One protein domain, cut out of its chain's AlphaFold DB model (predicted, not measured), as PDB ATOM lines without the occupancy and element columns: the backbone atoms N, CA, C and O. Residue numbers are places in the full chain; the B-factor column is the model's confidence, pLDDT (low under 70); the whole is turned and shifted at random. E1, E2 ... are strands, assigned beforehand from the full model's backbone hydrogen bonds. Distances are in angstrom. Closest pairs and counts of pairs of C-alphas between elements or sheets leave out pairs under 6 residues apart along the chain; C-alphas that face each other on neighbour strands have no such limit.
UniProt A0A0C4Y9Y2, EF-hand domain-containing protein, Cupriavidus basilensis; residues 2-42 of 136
ATOM      1  N   GLN A   2      38.574  57.904  -4.966       58.47
ATOM      2  CA  GLN A   2      38.154  57.467  -6.301       58.47
ATOM      3  C   GLN A   2      38.462  55.970  -6.383       58.47
ATOM      4  O   GLN A   2      39.629  55.596  -6.321       58.47
ATOM      5  N   CYS A   3      37.434  55.123  -6.420       70.88
ATOM      6  CA  CYS A   3      37.626  53.699  -6.678       70.88
ATOM      7  C   CYS A   3      37.890  53.529  -8.173       70.88
ATOM      8  O   CYS A   3      37.070  53.945  -8.993       70.88
ATOM      9  N   GLU A   4      39.033  52.953  -8.533       81.31
ATOM     10  CA  GLU A   4      39.283  52.567  -9.916       81.31
ATOM     11  C   GLU A   4      38.384  51.386 -10.284       81.31
ATOM     12  O   GLU A   4      38.282  50.408  -9.539       81.31
ATOM     13  N   THR A   5      37.730  51.471 -11.437       88.25
ATOM     14  CA  THR A   5      36.812  50.442 -11.926       88.25
ATOM     15  C   THR A   5      37.271  49.892 -13.268       88.25
ATOM     16  O   THR A   5      38.014  50.545 -14.005       88.25
ATOM     17  N   VAL A   6      36.839  48.672 -13.586       86.81
ATOM     18  CA  VAL A   6      37.047  48.048 -14.899       86.81
ATOM     19  C   VAL A   6      35.718  47.607 -15.492       86.81
ATOM     20  O   VAL A   6      34.771  47.289 -14.769       86.81
ATOM     21  N   LYS A   7      35.645  47.620 -16.825       88.00
ATOM     22  CA  LYS A   7      34.495  47.134 -17.588       88.00
ATOM     23  C   LYS A   7      34.775  45.706 -18.031       88.00
ATOM     24  O   LYS A   7      35.753  45.474 -18.732       88.00
ATOM     25  N   VAL A   8      33.915  44.778 -17.642       84.81
ATOM     26  CA  VAL A   8      33.991  43.376 -18.058       84.81
ATOM     27  C   VAL A   8      32.907  43.126 -19.089       84.81
ATOM     28  O   VAL A   8      31.736  43.409 -18.834       84.81
ATOM     29  N   VAL A   9      33.297  42.600 -20.248       84.00
ATOM     30  CA  VAL A   9      32.367  42.247 -21.325       84.00
ATOM     31  C   VAL A   9      31.347  41.238 -20.803       84.00
ATOM     32  O   VAL A   9      31.693  40.226 -20.197       84.00
ATOM     33  N   SER A  10      30.068  41.525 -21.019       83.50
ATOM     34  CA  SER A  10      28.957  40.683 -20.586       83.50
ATOM     35  C   SER A  10      27.867  40.716 -21.658       83.50
ATOM     36  O   SER A  10      27.636  41.778 -22.231       83.50
ATOM     37  N   PRO A  11      27.191  39.597 -21.974       87.00
ATOM     38  CA  PRO A  11      26.182  39.578 -23.027       87.00
ATOM     39  C   PRO A  11      25.132  40.682 -22.857       87.00
ATOM     40  O   PRO A  11      24.603  40.895 -21.760       87.00
ATOM     41  N   VAL A  12      24.814  41.363 -23.962       91.81
ATOM     42  CA  VAL A  12      23.740  42.360 -23.981       91.81
ATOM     43  C   VAL A  12      22.431  41.662 -23.629       91.81
ATOM     44  O   VAL A  12      22.045  40.672 -24.251       91.81
ATOM     45  N   SER A  13      21.754  42.181 -22.617       91.62
ATOM     46  CA  SER A  13      20.456  41.689 -22.160       91.62
ATOM     47  C   SER A  13      19.579  42.862 -21.745       91.62
ATOM     48  O   SER A  13      20.053  43.991 -21.632       91.62
ATOM     49  N   GLU A  14      18.296  42.610 -21.492       88.88
ATOM     50  CA  GLU A  14      17.353  43.652 -21.062       88.88
ATOM     51  C   GLU A  14      17.818  44.368 -19.775       88.88
ATOM     52  O   GLU A  14      17.615  45.570 -19.626       88.88
ATOM     53  N   GLY A  15      18.532  43.657 -18.888       88.88
ATOM     54  CA  GLY A  15      19.153  44.216 -17.679       88.88
ATOM     55  C   GLY A  15      20.584  44.744 -17.858       88.88
ATOM     56  O   GLY A  15      21.128  45.342 -16.932       88.88
ATOM     57  N   ASN A  16      21.202  44.539 -19.022       88.00
ATOM     58  CA  ASN A  16      22.542  45.022 -19.358       88.00
ATOM     59  C   ASN A  16      22.586  45.481 -20.829       88.00
ATOM     60  O   ASN A  16      23.141  44.783 -21.684       88.00
ATOM     61  N   PRO A  17      22.002  46.649 -21.153       87.69
ATOM     62  CA  PRO A  17      21.925  47.125 -22.533       87.69
ATOM     63  C   PRO A  17      23.290  47.540 -23.102       87.69
ATOM     64  O   PRO A  17      23.443  47.651 -24.313       87.69
ATOM     65  N   LEU A  18      24.277  47.786 -22.236       86.75
ATOM     66  CA  LEU A  18      25.600  48.274 -22.621       86.75
ATOM     67  C   LEU A  18      26.581  47.145 -22.958       86.75
ATOM     68  O   LEU A  18      27.648  47.422 -23.499       86.75
ATOM     69  N   GLY A  19      26.242  45.891 -22.643       88.06
ATOM     70  CA  GLY A  19      27.104  44.745 -22.931       88.06
ATOM     71  C   GLY A  19      28.363  44.675 -22.059       88.06
ATOM     72  O   GLY A  19      29.340  44.021 -22.420       88.06
ATOM     73  N   PHE A  20      28.369  45.352 -20.907       88.75
ATOM     74  CA  PHE A  20      29.451  45.245 -19.933       88.75
ATOM     75  C   PHE A  20      28.955  45.480 -18.509       88.75
ATOM     76  O   PHE A  20      28.022  46.247 -18.276       88.75
ATOM     77  N   ILE A  21      29.618  44.849 -17.547       89.19
ATOM     78  CA  ILE A  21      29.453  45.132 -16.120       89.19
ATOM     79  C   ILE A  21      30.641  45.954 -15.627       89.19
ATOM     80  O   ILE A  21      31.752  45.819 -16.136       89.19
ATOM     81  N   VAL A  22      30.409  46.825 -14.650       88.38
ATOM     82  CA  VAL A  22      31.464  47.621 -14.015       88.38
ATOM     83  C   VAL A  22      31.752  47.014 -12.651       88.38
ATOM     84  O   VAL A  22      30.841  46.902 -11.834       88.38
ATOM     85  N   ILE A  23      33.005  46.637 -12.412       89.44
ATOM     86  CA  ILE A  23      33.467  46.096 -11.127       89.44
ATOM     87  C   ILE A  23      34.580  46.976 -10.563       89.44
ATOM     88  O   ILE A  23      35.290  47.652 -11.319       89.44
ATOM     89  N   ASN A  24      34.740  46.991  -9.240       89.06
ATOM     90  CA  ASN A  24      35.857  47.703  -8.629       89.06
ATOM     91  C   ASN A  24      37.136  46.901  -8.834       89.06
ATOM     92  O   ASN A  24      37.145  45.686  -8.649       89.06
ATOM     93  N   LYS A  25      38.244  47.580  -9.145       81.50
ATOM     94  CA  LYS A  25      39.551  46.916  -9.237       81.50
ATOM     95  C   LYS A  25      39.957  46.250  -7.925       81.50
ATOM     96  O   LYS A  25      40.635  45.239  -7.963       81.50
ATOM     97  N   SER A  26      39.515  46.777  -6.783       83.81
ATOM     98  CA  SER A  26      39.767  46.185  -5.464       83.81
ATOM     99  C   SER A  26      39.119  44.815  -5.257       83.81
ATOM    100  O   SER A  26      39.524  44.101  -4.348       83.81
ATOM    101  N   ASP A  27      38.108  44.470  -6.060       84.94
ATOM    102  CA  ASP A  27      37.440  43.167  -5.995       84.94
ATOM    103  C   ASP A  27      38.189  42.107  -6.829       84.94
ATOM    104  O   ASP A  27      37.883  40.920  -6.736       84.94
ATOM    105  N   LEU A  28      39.173  42.523  -7.637       84.06
ATOM    106  CA  LEU A  28      40.061  41.638  -8.386       84.06
ATOM    107  C   LEU A  28      41.300  41.311  -7.550       84.06
ATOM    108  O   LEU A  28      41.922  42.194  -6.964       84.06
ATOM    109  N   THR A  29      41.666  40.033  -7.524       79.12
ATOM    110  CA  THR A  29      42.916  39.547  -6.916       79.12
ATOM    111  C   THR A  29      43.945  39.218  -7.995       79.12
ATOM    112  O   THR A  29      43.581  39.075  -9.161       79.12
ATOM    113  N   ASP A  30      45.205  39.014  -7.605       72.06
ATOM    114  CA  ASP A  30      46.299  38.634  -8.517       72.06
ATOM    115  C   ASP A  30      46.076  37.285  -9.232       72.06
ATOM    116  O   ASP A  30      46.758  36.967 -10.203       72.06
ATOM    117  N   GLU A  31      45.101  36.489  -8.782       71.88
ATOM    118  CA  GLU A  31      44.679  35.256  -9.455       71.88
ATOM    119  C   GLU A  31      43.791  35.517 -10.687       71.88
ATOM    120  O   GLU A  31      43.562  34.613 -11.491       71.88
ATOM    121  N   HIS A  32      43.276  36.741 -10.848       76.31
ATOM    122  CA  HIS A  32      42.402  37.120 -11.952       76.31
ATOM    123  C   HIS A  32      43.214  37.742 -13.089       76.31
ATOM    124  O   HIS A  32      43.760  38.837 -12.968       76.31
ATOM    125  N   GLU A  33      43.244  37.062 -14.233       71.00
ATOM    126  CA  GLU A  33      43.909  37.564 -15.432       71.00
ATOM    127  C   GLU A  33      42.963  38.471 -16.237       71.00
ATOM    128  O   GLU A  33      41.839  38.091 -16.573       71.00
ATOM    129  N   LEU A  34      43.414  39.694 -16.534       74.62
ATOM    130  CA  LEU A  34      42.672  40.662 -17.339       74.62
ATOM    131  C   LEU A  34      43.113  40.578 -18.803       74.62
ATOM    132  O   LEU A  34      44.300  40.670 -19.114       74.62
ATOM    133  N   PHE A  35      42.136  40.445 -19.694       75.88
ATOM    134  CA  PHE A  35      42.329  40.387 -21.142       75.88
ATOM    135  C   PHE A  35      41.810  41.674 -21.798       75.88
ATOM    136  O   PHE A  35      40.965  42.371 -21.229       75.88
ATOM    137  N   ASP A  36      42.325  41.998 -22.981       73.19
ATOM    138  CA  ASP A  36      41.810  43.080 -23.822       73.19
ATOM    139  C   ASP A  36      40.455  42.720 -24.468       73.19
ATOM    140  O   ASP A  36      39.915  41.628 -24.270       73.19
ATOM    141  N   GLU A  37      39.879  43.649 -25.240       67.12
ATOM    142  CA  GLU A  37      38.585  43.450 -25.917       67.12
ATOM    143  C   GLU A  37      38.589  42.274 -26.912       67.12
ATOM    144  O   GLU A  37      37.534  41.700 -27.182       67.12
ATOM    145  N   ASP A  38      39.762  41.875 -27.413       70.75
ATOM    146  CA  ASP A  38      39.954  40.734 -28.310       70.75
ATOM    147  C   ASP A  38      40.219  39.414 -27.552       70.75
ATOM    148  O   ASP A  38      40.477  38.376 -28.171       70.75
ATOM    149  N   GLY A  39      40.170  39.429 -26.214       68.25
ATOM    150  CA  GLY A  39      40.451  38.267 -25.369       68.25
ATOM    151  C   GLY A  39      41.932  37.883 -25.337       68.25
ATOM    152  O   GLY A  39      42.273  36.747 -25.002       68.25
ATOM    153  N   ARG A  40      42.831  38.800 -25.710       67.69
ATOM    154  CA  ARG A  40      44.282  38.608 -25.660       67.69
ATOM    155  C   ARG A  40      44.827  39.213 -24.381       67.69
ATOM    156  O   ARG A  40      44.276  40.160 -23.826       67.69
ATOM    157  N   ARG A  41      45.943  38.667 -23.896       66.56
ATOM    158  CA  ARG A  41      46.682  39.358 -22.838       66.56
ATOM    159  C   ARG A  41      47.122  40.716 -23.386       66.56
ATOM    160  O   ARG A  41      47.566  40.756 -24.540       66.56
ATOM    161  N   PRO A  42      47.018  41.796 -22.595       67.62
ATOM    162  CA  PRO A  42      47.537  43.087 -23.008       67.62
ATOM    163  C   PRO A  42      48.995  42.922 -23.437       67.62
ATOM    164  O   PRO A  42      49.769  42.208 -22.795       67.62
TER     165      PRO A  42
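Overview. This is residues 2 to 42 of the 136 residues of the protein "EF-hand domain-containing protein" of Cupriavidus basilensis (UniProt A0A0C4Y9Y2). With little regular structure, this is one small strand hairpin, E1 and E2, with a loop of residues 10 to 19 at one end and a long tail, residues 25 to 42, winding on from the other. The printed part has 41 residues, with no named helix and two strands, E1 then E2, antiparallel in one sheet; the class is all strand, though named elements hold only 10 residues. It is loose, with a radius of gyration of the C-alphas of 11.5 A, spanning 32 by 27 by 16 A.

Arrangement. Look first at E1, residues 5 to 9, and E2, residues 20 to 24, an antiparallel hairpin at 150 degrees. C-alphas 5 and 24 face each other at 4.4 A. N 8 and O 21 are within hydrogen-bond range at 2.8 A, as are N 23 and O 6 at 3.0 A.

Along the chain. Find C-alpha 5 at (36.812, 50.442, -11.926); E1 runs 13.2 A to C-alpha 9. E2, also 13.2 A, ends at C-alpha 24, at (35.857, 47.703, -8.629).

Size, cuts and confidence. The C-alphas of Glu 14 and Asp 30 are farthest apart, at 31.9 A. The printed part has no cut, and the link from E1 to E2 is short. Mean pLDDT of the printed part is 80.6; residues 2, 37 and 39 to 42 are under 70.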